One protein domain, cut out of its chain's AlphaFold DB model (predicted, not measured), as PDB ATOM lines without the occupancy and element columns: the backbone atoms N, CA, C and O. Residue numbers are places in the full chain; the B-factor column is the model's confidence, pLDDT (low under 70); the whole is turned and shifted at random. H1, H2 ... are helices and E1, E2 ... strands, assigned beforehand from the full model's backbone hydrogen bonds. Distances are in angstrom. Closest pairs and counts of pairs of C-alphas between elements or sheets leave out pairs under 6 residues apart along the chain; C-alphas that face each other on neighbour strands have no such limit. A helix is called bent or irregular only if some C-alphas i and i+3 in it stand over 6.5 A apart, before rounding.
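This is residues 2 to 95 of the 96 residues of an uncharacterized protein of Rhodopirellula sp (UniProt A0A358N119). A small, twisted sheet of four strands sits over one end of a single very long helix, H1, and the rest of that helix, residues 2 to 29, sticks out as a free arm that makes the length of the whole. The sheet packs with one face on residues 30 to 45 of H1, which pass slantwise under it, while its other face is bare. The printed part has 94 residues with one named helix and four named strands, in the order H1, E1, E2, E3, E4 along the chain; the sheet's order is E1, E2, E3, E4, antiparallel throughout, and the class is mixed, helices and strands. The whole is extended, with a radius of gyration of the C-alphas of 20.5 A, and the C-alphas span 73 by 31 by 18 A.

The sheet begins with E1, residues 54 to 59, 16.5 A from first to last C-alpha, with C-alpha 54 at (189.983, 313.094, 252.620). E2 is residues 66 to 73 and E3 is residues 76 to 83, each 22.7 A long. E4, the longest strand by residues, is residues 86 to 94 and measures 23.5 A; it bends by 59 degrees at residue 89 and ends with C-alpha 94 at (177.702, 308.592, 244.686). Before the strands comes H1, residues 2 to 46, which measures 66.9 A from C-alpha 2 at (163.423, 346.880, 200.298) to C-alpha 46 at (193.365, 304.439, 242.443) and is not bent.

The four strands form a meander, each strand the antiparallel neighbour of the one before, and E1 and E2, E2 and E3, and E3 and E4 are hairpins. E2 and E3 are inner strands, with 162 degrees between their directions; N 69 and O 80 are within hydrogen-bond range at 2.8 A, as are N 78 and O 71 at 2.8 A. E1 is an edge strand beside E2, at 165 degrees, with N 56 and O 70 within range at 2.8 A. E4 is the other edge strand, at 165 degrees to E3, with N 79 and O 91 within range at 2.8 A and N 86 and O 83 at 3.1 A. E1 and E4 are apart. H1 is on the sheet at a height over the sheet of 6.7 A, and the two make two layers, a helix on one face of a sheet. H1 lies over E2, E3 and E4 and runs slantwise to the strands, at 49 degrees to E2 on the local plane. The closest C-alphas of H1 and E3 are those of Leu 37 and Ala 79, 6.0 A apart. For H1 and E2 the closest C-alphas are those of Ile 41 and Val 70, 6.9 A apart, and for H1 and E4 those of Leu 37 and Leu 91, also 6.9 A. In H1 every O i to N i+4 pair is within hydrogen-bond range.

The two C-alphas farthest apart are those of Val 2 and Thr 50, at 73.2 A, and the outline is a rod. Residues 2 to 29, which belong to H1, stand free; without them the body has 66 residues, spans 33 by 21 by 19 A and has a radius of gyration of 11.6 A. The printed part has no cut. The links from E2 to E3 and from E3 to E4 are tight, those from H1 to E1 and from E1 to E2 are short, and no link is long. The mean pLDDT of the printed part is 73.4, and 39 residues are under 70, among them residues 10 to 27 and residues 43 to 53.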
ATOM      1  N   VAL A   2     162.725 348.171 200.524       63.94
ATOM      2  CA  VAL A   2     163.423 346.880 200.298       63.94
ATOM      3  C   VAL A   2     164.807 346.783 200.971       63.94
ATOM      4  O   VAL A   2     165.113 345.766 201.579       63.94
ATOM      5  N   ILE A   3     165.600 347.860 200.951       68.69
ATOM      6  CA  ILE A   3     166.959 347.901 201.536       68.69
ATOM      7  C   ILE A   3     166.948 347.751 203.071       68.69
ATOM      8  O   ILE A   3     167.849 347.157 203.655       68.69
ATOM      9  N   PHE A   4     165.912 348.260 203.743       67.06
ATOM     10  CA  PHE A   4     165.779 348.129 205.198       67.06
ATOM     11  C   PHE A   4     165.440 346.692 205.608       67.06
ATOM     12  O   PHE A   4     165.954 346.191 206.604       67.06
ATOM     13  N   VAL A   5     164.607 346.011 204.817       72.00
ATOM     14  CA  VAL A   5     164.214 344.619 205.073       72.00
ATOM     15  C   VAL A   5     165.402 343.679 204.879       72.00
ATOM     16  O   VAL A   5     165.638 342.810 205.715       72.00
ATOM     17  N   THR A   6     166.202 343.880 203.828       68.81
ATOM     18  CA  THR A   6     167.399 343.062 203.592       68.81
ATOM     19  C   THR A   6     168.459 343.257 204.678       68.81
ATOM     20  O   THR A   6     169.043 342.273 205.128       68.81
ATOM     21  N   ALA A   7     168.658 344.483 205.173       67.25
ATOM     22  CA  ALA A   7     169.584 344.750 206.275       67.25
ATOM     23  C   ALA A   7     169.179 344.041 207.583       67.25
ATOM     24  O   ALA A   7     170.031 343.464 208.260       67.25
ATOM     25  N   LEU A   8     167.883 344.023 207.918       67.62
ATOM     26  CA  LEU A   8     167.372 343.340 209.114       67.62
ATOM     27  C   LEU A   8     167.564 341.818 209.046       67.62
ATOM     28  O   LEU A   8     167.930 341.202 210.047       67.62
ATOM     29  N   ILE A   9     167.380 341.215 207.867       72.38
ATOM     30  CA  ILE A   9     167.591 339.775 207.660       72.38
ATOM     31  C   ILE A   9     169.068 339.406 207.865       72.38
ATOM     32  O   ILE A   9     169.364 338.437 208.561       72.38
ATOM     33  N   VAL A  10     169.999 340.200 207.326       69.38
ATOM     34  CA  VAL A  10     171.446 339.962 207.487       69.38
ATOM     35  C   VAL A  10     171.880 340.105 208.951       69.38
ATOM     36  O   VAL A  10     172.642 339.274 209.452       69.38
ATOM     37  N   MET A  11     171.372 341.113 209.669       61.62
ATOM     38  CA  MET A  11     171.657 341.284 211.102       61.62
ATOM     39  C   MET A  11     171.106 340.127 211.945       61.62
ATOM     40  O   MET A  11     171.785 339.647 212.851       61.62
ATOM     41  N   ALA A  12     169.904 339.640 211.632       65.06
ATOM     42  CA  ALA A  12     169.326 338.496 212.327       65.06
ATOM     43  C   ALA A  12     170.158 337.220 212.105       65.06
ATOM     44  O   ALA A  12     170.460 336.523 213.071       65.06
ATOM     45  N   PHE A  13     170.588 336.956 210.864       61.38
ATOM     46  CA  PHE A  13     171.373 335.765 210.505       61.38
ATOM     47  C   PHE A  13     172.777 335.761 211.126       61.38
ATOM     48  O   PHE A  13     173.281 334.730 211.569       61.38
ATOM     49  N   THR A  14     173.414 336.932 211.191       62.62
ATOM     50  CA  THR A  14     174.725 337.085 211.836       62.62
ATOM     51  C   THR A  14     174.631 336.923 213.354       62.62
ATOM     52  O   THR A  14     175.493 336.267 213.941       62.62
ATOM     53  N   GLN A  15     173.566 337.417 213.996       60.22
ATOM     54  CA  GLN A  15     173.331 337.192 215.427       60.22
ATOM     55  C   GLN A  15     173.082 335.717 215.769       60.22
ATOM     56  O   GLN A  15     173.613 335.234 216.771       60.22
ATOM     57  N   THR A  16     172.308 334.979 214.966       64.00
ATOM     58  CA  THR A  16     172.102 333.537 215.185       64.00
ATOM     59  C   THR A  16     173.377 332.733 214.962       64.00
ATOM     60  O   THR A  16     173.678 331.865 215.780       64.00
ATOM     61  N   ALA A  17     174.166 333.048 213.932       61.31
ATOM     62  CA  ALA A  17     175.447 332.386 213.689       61.31
ATOM     63  C   ALA A  17     176.436 332.598 214.851       61.31
ATOM     64  O   ALA A  17     177.025 331.634 215.344       61.31
ATOM     65  N   LEU A  18     176.559 333.830 215.361       60.88
ATOM     66  CA  LEU A  18     177.392 334.132 216.532       60.88
ATOM     67  C   LEU A  18     176.927 333.377 217.781       60.88
ATOM     68  O   LEU A  18     177.747 332.782 218.478       60.88
ATOM     69  N   ARG A  19     175.615 333.348 218.051       64.50
ATOM     70  CA  ARG A  19     175.057 332.591 219.184       64.50
ATOM     71  C   ARG A  19     175.314 331.091 219.059       64.50
ATOM     72  O   ARG A  19     175.627 330.463 220.066       64.50
ATOM     73  N   SER A  20     175.232 330.534 217.851       64.12
ATOM     74  CA  SER A  20     175.517 329.118 217.596       64.12
ATOM     75  C   SER A  20     176.974 328.774 217.904       64.12
ATOM     76  O   SER A  20     177.232 327.835 218.649       64.12
ATOM     77  N   VAL A  21     177.925 329.569 217.402       64.38
ATOM     78  CA  VAL A  21     179.361 329.347 217.644       64.38
ATOM     79  C   VAL A  21     179.706 329.506 219.127       64.38
ATOM     80  O   VAL A  21     180.471 328.713 219.669       64.38
ATOM     81  N   ILE A  22     179.126 330.497 219.812       65.38
ATOM     82  CA  ILE A  22     179.314 330.677 221.260       65.38
ATOM     83  C   ILE A  22     178.752 329.473 222.024       65.38
ATOM     84  O   ILE A  22     179.432 328.937 222.894       65.38
ATOM     85  N   SER A  23     177.547 329.009 221.683       62.31
ATOM     86  CA  SER A  23     176.929 327.844 222.324       62.31
ATOM     87  C   SER A  23     177.749 326.569 222.122       62.31
ATOM     88  O   SER A  23     177.883 325.776 223.051       62.31
ATOM     89  N   GLU A  24     178.311 326.370 220.931       68.19
ATOM     90  CA  GLU A  24     179.154 325.216 220.620       68.19
ATOM     91  C   GLU A  24     180.474 325.259 221.401       68.19
ATOM     92  O   GLU A  24     180.867 324.268 222.015       68.19
ATOM     93  N   ARG A  25     181.118 326.430 221.469       64.06
ATOM     94  CA  ARG A  25     182.332 326.651 222.273       64.06
ATOM     95  C   ARG A  25     182.084 326.411 223.762       64.06
ATOM     96  O   ARG A  25     182.903 325.768 224.411       64.06
ATOM     97  N   VAL A  26     180.959 326.892 224.291       66.62
ATOM     98  CA  VAL A  26     180.568 326.691 225.696       66.62
ATOM     99  C   VAL A  26     180.301 325.214 225.981       66.62
ATOM    100  O   VAL A  26     180.802 324.689 226.973       66.62
ATOM    101  N   ALA A  27     179.572 324.521 225.102       69.19
ATOM    102  CA  ALA A  27     179.305 323.093 225.256       69.19
ATOM    103  C   ALA A  27     180.596 322.261 225.232       69.19
ATOM    104  O   ALA A  27     180.753 321.337 226.033       69.19
ATOM    105  N   GLU A  28     181.539 322.598 224.351       72.25
ATOM    106  CA  GLU A  28     182.824 321.905 224.266       72.25
ATOM    107  C   GLU A  28     183.705 322.185 225.489       72.25
ATOM    108  O   GLU A  28     184.284 321.260 226.059       72.25
ATOM    109  N   GLN A  29     183.733 323.431 225.970       69.75
ATOM    110  CA  GLN A  29     184.426 323.784 227.207       69.75
ATOM    111  C   GLN A  29     183.839 323.027 228.407       69.75
ATOM    112  O   GLN A  29     184.582 322.459 229.203       69.75
ATOM    113  N   GLN A  30     182.514 322.926 228.496       70.75
ATOM    114  CA  GLN A  30     181.846 322.198 229.572       70.75
ATOM    115  C   GLN A  30     182.120 320.687 229.519       70.75
ATOM    116  O   GLN A  30     182.326 320.051 230.556       70.75
ATOM    117  N   ARG A  31     182.214 320.103 228.316       76.19
ATOM    118  CA  ARG A  31     182.661 318.711 228.134       76.19
ATOM    119  C   ARG A  31     184.099 318.503 228.598       76.19
ATOM    120  O   ARG A  31     184.380 317.502 229.254       76.19
ATOM    121  N   GLN A  32     185.005 319.428 228.281       76.31
ATOM    122  CA  GLN A  32     186.400 319.357 228.724       76.31
ATOM    123  C   GLN A  32     186.516 319.461 230.248       76.31
ATOM    124  O   GLN A  32     187.187 318.629 230.859       76.31
ATOM    125  N   THR A  33     185.801 320.404 230.868       72.12
ATOM    126  CA  THR A  33     185.739 320.548 232.329       72.12
ATOM    127  C   THR A  33     185.217 319.274 232.991       72.12
ATOM    128  O   THR A  33     185.833 318.769 233.928       72.12
ATOM    129  N   THR A  34     184.148 318.686 232.449       75.69
ATOM    130  CA  THR A  34     183.592 317.423 232.961       75.69
ATOM    131  C   THR A  34     184.619 316.288 232.894       75.69
ATOM    132  O   THR A  34     184.842 315.612 233.894       75.69
ATOM    133  N   ARG A  35     185.319 316.120 231.760       79.25
ATOM    134  CA  ARG A  35     186.362 315.086 231.603       79.25
ATOM    135  C   ARG A  35     187.520 315.253 232.586       79.25
ATOM    136  O   ARG A  35     188.042 314.261 233.093       79.25
ATOM    137  N   GLN A  36     187.934 316.489 232.863       76.69
ATOM    138  CA  GLN A  36     188.987 316.763 233.846       76.69
ATOM    139  C   GLN A  36     188.531 316.426 235.269       76.69
ATOM    140  O   GLN A  36     189.281 315.798 236.015       76.69
ATOM    141  N   LEU A  37     187.291 316.774 235.629       75.38
ATOM    142  CA  LEU A  37     186.706 316.417 236.924       75.38
ATOM    143  C   LEU A  37     186.566 314.895 237.084       75.38
ATOM    144  O   LEU A  37     186.903 314.360 238.138       75.38
ATOM    145  N   GLU A  38     186.135 314.183 236.041       80.06
ATOM    146  CA  GLU A  38     186.068 312.716 236.040       80.06
ATOM    147  C   GLU A  38     187.450 312.078 236.207       80.06
ATOM    148  O   GLU A  38     187.625 311.203 237.055       80.06
ATOM    149  N   THR A  39     188.446 312.569 235.465       79.88
ATOM    150  CA  THR A  39     189.830 312.084 235.559       79.88
ATOM    151  C   THR A  39     190.398 312.321 236.959       79.88
ATOM    152  O   THR A  39     191.018 311.430 237.538       79.88
ATOM    153  N   ALA A  40     190.132 313.485 237.560       73.31
ATOM    154  CA  ALA A  40     190.532 313.783 238.933       73.31
ATOM    155  C   ALA A  40     189.889 312.815 239.940       73.31
ATOM    156  O   ALA A  40     190.570 312.317 240.841       73.31
ATOM    157  N   ILE A  41     188.600 312.497 239.779       73.06
ATOM    158  CA  ILE A  41     187.904 311.492 240.597       73.06
ATOM    159  C   ILE A  41     188.543 310.106 240.429       73.06
ATOM    160  O   ILE A  41     188.712 309.387 241.416       73.06
ATOM    161  N   GLU A  42     188.925 309.729 239.210       75.00
ATOM    162  CA  GLU A  42     189.511 308.423 238.904       75.00
ATOM    163  C   GLU A  42     190.941 308.271 239.443       75.00
ATOM    164  O   GLU A  42     191.226 307.293 240.138       75.00
ATOM    165  N   CYS A  43     191.807 309.278 239.279       67.94
ATOM    166  CA  CYS A  43     193.130 309.316 239.920       67.94
ATOM    167  C   CYS A  43     193.024 309.195 241.448       67.94
ATOM    168  O   CYS A  43     193.819 308.523 242.106       67.94
ATOM    169  N   THR A  44     191.983 309.799 242.013       64.94
ATOM    170  CA  THR A  44     191.681 309.755 243.442       64.94
ATOM    171  C   THR A  44     191.152 308.379 243.887       64.94
ATOM    172  O   THR A  44     191.325 307.984 245.041       64.94
ATOM    173  N   HIS A  45     190.528 307.617 242.984       58.38
ATOM    174  CA  HIS A  45     190.043 306.256 243.220       58.38
ATOM    175  C   HIS A  45     191.166 305.215 243.277       58.38
ATOM    176  O   HIS A  45     191.100 304.310 244.104       58.38
ATOM    177  N   VAL A  46     192.216 305.366 242.466       56.59
ATOM    178  CA  VAL A  46     193.365 304.439 242.443       56.59
ATOM    179  C   VAL A  46     194.215 304.535 243.720       56.59
ATOM    180  O   VAL A  46     194.860 303.568 244.112       56.59
ATOM    181  N   SER A  47     194.188 305.677 244.417       51.28
ATOM    182  CA  SER A  47     195.098 305.951 245.538       51.28
ATOM    183  C   SER A  47     194.597 305.505 246.925       51.28
ATOM    184  O   SER A  47     195.376 305.519 247.876       51.28
ATOM    185  N   THR A  48     193.333 305.095 247.105       52.41
ATOM    186  CA  THR A  48     192.765 304.968 248.466       52.41
ATOM    187  C   THR A  48     191.872 303.748 248.698       52.41
ATOM    188  O   THR A  48     190.679 303.741 248.408       52.41
ATOM    189  N   GLY A  49     192.441 302.754 249.388       53.28
ATOM    190  CA  GLY A  49     191.708 301.760 250.186       53.28
ATOM    191  C   GLY A  49     191.240 302.292 251.555       53.28
ATOM    192  O   GLY A  49     190.935 301.515 252.456       53.28
ATOM    193  N   THR A  50     191.217 303.611 251.762       53.56
ATOM    194  CA  THR A  50     191.015 304.247 253.070       53.56
ATOM    195  C   THR A  50     189.635 304.898 253.189       53.56
ATOM    196  O   THR A  50     189.337 305.910 252.567       53.56
ATOM    197  N   LYS A  51     188.801 304.324 254.067       56.22
ATOM    198  CA  LYS A  51     187.431 304.733 254.457       56.22
ATOM    199  C   LYS A  51     187.301 306.111 255.143       56.22
ATOM    200  O   LYS A  51     186.257 306.397 255.722       56.22
ATOM    201  N   ARG A  52     188.344 306.943 255.165       60.88
ATOM    202  CA  ARG A  52     188.311 308.240 255.864       60.88
ATOM    203  C   ARG A  52     187.968 309.363 254.895       60.88
ATOM    204  O   ARG A  52     188.416 309.295 253.753       60.88
ATOM    205  N   PRO A  53     187.227 310.393 255.335       65.06
ATOM    206  CA  PRO A  53     187.050 311.575 254.522       65.06
ATOM    207  C   PRO A  53     188.415 312.213 254.273       65.06
ATOM    208  O   PRO A  53     189.188 312.438 255.207       65.06
ATOM    209  N   TYR A  54     188.737 312.449 253.008       72.12
ATOM    210  CA  TYR A  54     189.983 313.094 252.620       72.12
ATOM    211  C   TYR A  54     189.731 314.070 251.473       72.12
ATOM    212  O   TYR A  54     188.833 313.883 250.644       72.12
ATOM    213  N   LYS A  55     190.532 315.136 251.464       78.62
ATOM    214  CA  LYS A  55     190.489 316.215 250.484       78.62
ATOM    215  C   LYS A  55     191.793 316.213 249.696       78.62
ATOM    216  O   LYS A  55     192.863 316.288 250.292       78.62
ATOM    217  N   ILE A  56     191.699 316.140 248.374       80.44
ATOM    218  CA  ILE A  56     192.815 316.331 247.446       80.44
ATOM    219  C   ILE A  56     192.623 317.671 246.748       80.44
ATOM    220  O   ILE A  56     191.508 318.032 246.373       80.44
ATOM    221  N   ILE A  57     193.718 318.404 246.576       80.06
ATOM    222  CA  ILE A  57     193.754 319.646 245.812       80.06
ATOM    223  C   ILE A  57     194.679 319.409 244.622       80.06
ATOM    224  O   ILE A  57     195.861 319.128 244.812       80.06
ATOM    225  N   LEU A  58     194.136 319.495 243.410       80.06
ATOM    226  CA  LEU A  58     194.889 319.401 242.165       80.06
ATOM    227  C   LEU A  58     194.973 320.796 241.532       80.06
ATOM    228  O   LEU A  58     193.940 321.306 241.097       80.06
ATOM    229  N   PRO A  59     196.149 321.439 241.486       78.56
ATOM    230  CA  PRO A  59     196.308 322.685 240.740       78.56
ATOM    231  C   PRO A  59     196.124 322.418 239.238       78.56
ATOM    232  O   PRO A  59     196.636 321.423 238.724       78.56
ATOM    233  N   LEU A  60     195.377 323.281 238.546       75.44
ATOM    234  CA  LEU A  60     195.156 323.178 237.095       75.44
ATOM    235  C   LEU A  60     196.248 323.900 236.301       75.44
ATOM    236  O   LEU A  60     196.670 323.424 235.251       75.44
ATOM    237  N   ASP A  61     196.715 325.028 236.827       74.50
ATOM    238  CA  ASP A  61     197.797 325.831 236.269       74.50
ATOM    239  C   ASP A  61     198.549 326.491 237.432       74.50
ATOM    240  O   ASP A  61     197.932 326.970 238.378       74.50
ATOM    241  N   THR A  62     199.880 326.501 237.397       65.94
ATOM    242  CA  THR A  62     200.714 327.088 238.460       65.94
ATOM    243  C   THR A  62     200.724 328.616 238.428       65.94
ATOM    244  O   THR A  62     201.109 329.235 239.419       65.94
ATOM    245  N   GLY A  63     200.303 329.225 237.313       68.88
ATOM    246  CA  GLY A  63     200.173 330.677 237.151       68.88
ATOM    247  C   GLY A  63     198.772 331.236 237.418       68.88
ATOM    248  O   GLY A  63     198.611 332.455 237.465       68.88
ATOM    249  N   SER A  64     197.765 330.375 237.601       70.19
ATOM    250  CA  SER A  64     196.389 330.783 237.893       70.19
ATOM    251  C   SER A  64     195.948 330.249 239.255       70.19
ATOM    252  O   SER A  64     196.410 329.207 239.708       70.19
ATOM    253  N   ASP A  65     195.016 330.933 239.914       80.38
ATOM    254  CA  ASP A  65     194.424 330.450 241.170       80.38
ATOM    255  C   ASP A  65     193.364 329.347 240.920       80.38
ATOM    256  O   ASP A  65     192.436 329.148 241.707       80.38
ATOM    257  N   GLU A  66     193.442 328.654 239.777       84.75
ATOM    258  CA  GLU A  66     192.533 327.571 239.420       84.75
ATOM    259  C   GLU A  66     193.017 326.224 239.962       84.75
ATOM    260  O   GLU A  66     194.139 325.766 239.721       84.75
ATOM    261  N   ARG A  67     192.132 325.546 240.689       86.19
ATOM    262  CA  ARG A  67     192.398 324.235 241.281       86.19
ATOM    263  C   ARG A  67     191.135 323.396 241.343       86.19
ATOM    264  O   ARG A  67     190.039 323.913 241.540       86.19
ATOM    265  N   ILE A  68     191.289 322.085 241.242       86.06
ATOM    266  CA  ILE A  68     190.220 321.124 241.490       86.06
ATOM    267  C   ILE A  68     190.354 320.613 242.921       86.06
ATOM    268  O   ILE A  68     191.370 320.035 243.302       86.06
ATOM    269  N   GLU A  69     189.312 320.798 243.721       86.94
ATOM    270  CA  GLU A  69     189.206 320.229 245.059       86.94
ATOM    271  C   GLU A  69     188.342 318.968 245.002       86.94
ATOM    272  O   GLU A  69     187.135 319.040 244.776       86.94
ATOM    273  N   VAL A  70     188.947 317.803 245.219       85.19
ATOM    274  CA  VAL A  70     188.234 316.524 245.309       85.19
ATOM    275  C   VAL A  70     188.064 316.165 246.776       85.19
ATOM    276  O   VAL A  70     189.040 315.977 247.493       85.19
ATOM    277  N   THR A  71     186.823 316.062 247.231       85.50
ATOM    278  CA  THR A  71     186.471 315.634 248.587       85.50
ATOM    279  C   THR A  71     185.749 314.300 248.500       85.50
ATOM    280  O   THR A  71     184.754 314.181 247.786       85.50
ATOM    281  N   ARG A  72     186.237 313.287 249.219       78.12
ATOM    282  CA  ARG A  72     185.508 312.029 249.418       78.12
ATOM    283  C   ARG A  72     184.919 312.015 250.821       78.12
ATOM    284  O   ARG A  72     185.647 312.260 251.776       78.12
ATOM    285  N   ASP A  73     183.639 311.686 250.926       81.88
ATOM    286  CA  ASP A  73     182.935 311.445 252.181       81.88
ATOM    287  C   ASP A  73     182.109 310.155 252.059       81.88
ATOM    288  O   ASP A  73     181.117 310.086 251.329       81.88
ATOM    289  N   GLY A  74     182.588 309.084 252.697       80.38
ATOM    290  CA  GLY A  74     182.016 307.744 252.559       80.38
ATOM    291  C   GLY A  74     181.973 307.266 251.100       80.38
ATOM    292  O   GLY A  74     183.011 307.135 250.448       80.38
ATOM    293  N   ASN A  75     180.761 307.007 250.597       80.81
ATOM    294  CA  ASN A  75     180.495 306.573 249.218       80.81
ATOM    295  C   ASN A  75     180.313 307.735 248.225       80.81
ATOM    296  O   ASN A  75     180.134 307.501 247.026       80.81
ATOM    297  N   THR A  76     180.360 308.977 248.701       81.62
ATOM    298  CA  THR A  76     180.186 310.169 247.874       81.62
ATOM    299  C   THR A  76     181.542 310.795 247.582       81.62
ATOM    300  O   THR A  76     182.359 311.014 248.474       81.62
ATOM    301  N   ILE A  77     181.797 311.091 246.311       84.38
ATOM    302  CA  ILE A  77     182.985 311.806 245.854       84.38
ATOM    303  C   ILE A  77     182.517 313.062 245.140       84.38
ATOM    304  O   ILE A  77     181.774 312.979 244.167       84.38
ATOM    305  N   THR A  78     182.977 314.217 245.598       85.56
ATOM    306  CA  THR A  78     182.670 315.512 244.996       85.56
ATOM    307  C   THR A  78     183.955 316.152 244.503       85.56
ATOM    308  O   THR A  78     184.863 316.389 245.293       85.56
ATOM    309  N   ALA A  79     184.033 316.454 243.213       85.62
ATOM    310  CA  ALA A  79     185.083 317.272 242.623       85.62
ATOM    311  C   ALA A  79     184.539 318.679 242.367       85.62
ATOM    312  O   ALA A  79     183.478 318.836 241.770       85.62
ATOM    313  N   ARG A  80     185.247 319.708 242.827       88.88
ATOM    314  CA  ARG A  80     184.885 321.118 242.652       88.88
ATOM    315  C   ARG A  80     185.976 321.828 241.880       88.88
ATOM    316  O   ARG A  80     187.125 321.785 242.302       88.88
ATOM    317  N   TRP A  81     185.619 322.528 240.815       88.44
ATOM    318  CA  TRP A  81     186.518 323.488 240.191       88.44
ATOM    319  C   TRP A  81     186.454 324.796 240.970       88.44
ATOM    320  O   TRP A  81     185.391 325.410 241.086       88.44
ATOM    321  N   MET A  82     187.592 325.218 241.502       88.31
ATOM    322  CA  MET A  82     187.763 326.467 242.228       88.31
ATOM    323  C   MET A  82     188.639 327.417 241.414       88.31
ATOM    324  O   MET A  82     189.635 326.991 240.841       88.31
ATOM    325  N   THR A  83     188.282 328.696 241.407       87.75
ATOM    326  CA  THR A  83     189.129 329.805 240.955       87.75
ATOM    327  C   THR A  83     189.262 330.750 242.150       87.75
ATOM    328  O   THR A  83     188.311 331.444 242.520       87.75
ATOM    329  N   GLY A  84     190.396 330.690 242.845       85.69
ATOM    330  CA  GLY A  84     190.576 331.296 244.161       85.69
ATOM    331  C   GLY A  84     189.587 330.772 245.187       85.69
ATOM    332  O   GLY A  84     189.556 329.576 245.475       85.69
ATOM    333  N   ASN A  85     188.773 331.650 245.763       86.25
ATOM    334  CA  ASN A  85     187.761 331.251 246.748       86.25
ATOM    335  C   ASN A  85     186.386 330.979 246.122       86.25
ATOM    336  O   ASN A  85     185.458 330.583 246.829       86.25
ATOM    337  N   HIS A  86     186.248 331.152 244.806       85.38
ATOM    338  CA  HIS A  86     184.989 330.950 244.102       85.38
ATOM    339  C   HIS A  86     184.908 329.553 243.497       85.38
ATOM    340  O   HIS A  86     185.821 329.102 242.810       85.38
ATOM    341  N   GLN A  87     183.785 328.875 243.734       87.12
ATOM    342  CA  GLN A  87     183.453 327.646 243.024       87.12
ATOM    343  C   GLN A  87     182.904 328.001 241.646       87.12
ATOM    344  O   GLN A  87     181.906 328.711 241.543       87.12
ATOM    345  N   ARG A  88     183.552 327.480 240.609       85.69
ATOM    346  CA  ARG A  88     183.128 327.630 239.219       85.69
ATOM    347  C   ARG A  88     182.184 326.512 238.799       85.69
ATOM    348  O   ARG A  88     181.173 326.778 238.163       85.69
ATOM    349  N   ASP A  89     182.522 325.281 239.168       85.38
ATOM    350  CA  ASP A  89     181.743 324.096 238.819       85.38
ATOM    351  C   ASP A  89     181.907 323.002 239.885       85.38
ATOM    352  O   ASP A  89     182.831 323.043 240.707       85.38
ATOM    353  N   SER A  90     181.009 322.024 239.896       87.25
ATOM    354  CA  SER A  90     181.107 320.853 240.761       87.25
ATOM    355  C   SER A  90     180.440 319.628 240.166       87.25
ATOM    356  O   SER A  90     179.315 319.695 239.680       87.25
ATOM    357  N   LEU A  91     181.093 318.486 240.337       86.06
ATOM    358  CA  LEU A  91     180.573 317.177 239.994       86.06
ATOM    359  C   LEU A  91     180.565 316.292 241.238       86.06
ATOM    360  O   LEU A  91     181.607 316.062 241.850       86.06
ATOM    361  N   THR A  92     179.397 315.761 241.588       85.69
ATOM    362  CA  THR A  92     179.247 314.789 242.675       85.69
ATOM    363  C   THR A  92     178.885 313.428 242.106       85.69
ATOM    364  O   THR A  92     177.978 313.301 241.287       85.69
ATOM    365  N   ARG A  93     179.588 312.394 242.565       79.88
ATOM    366  CA  ARG A  93     179.340 310.998 242.227       79.88
ATOM    367  C   ARG A  93     179.138 310.196 243.502       79.88
ATOM    368  O   ARG A  93     180.028 310.137 244.346       79.88
ATOM    369  N   THR A  94     177.996 309.537 243.606       79.25
ATOM    370  CA  THR A  94     177.702 308.592 244.686       79.25
ATOM    371  C   THR A  94     177.856 307.182 244.137       79.25
ATOM    372  O   THR A  94     177.237 306.843 243.128       79.25
ATOM    373  N   LYS A  95     178.718 306.366 244.750       62.16
ATOM    374  CA  LYS A  95     178.774 304.933 244.441       62.16
ATOM    375  C   LYS A  95     177.698 304.188 245.250       62.16
ATOM    376  O   LYS A  95     177.532 304.525 246.425       62.16
TER     377      LYS A  95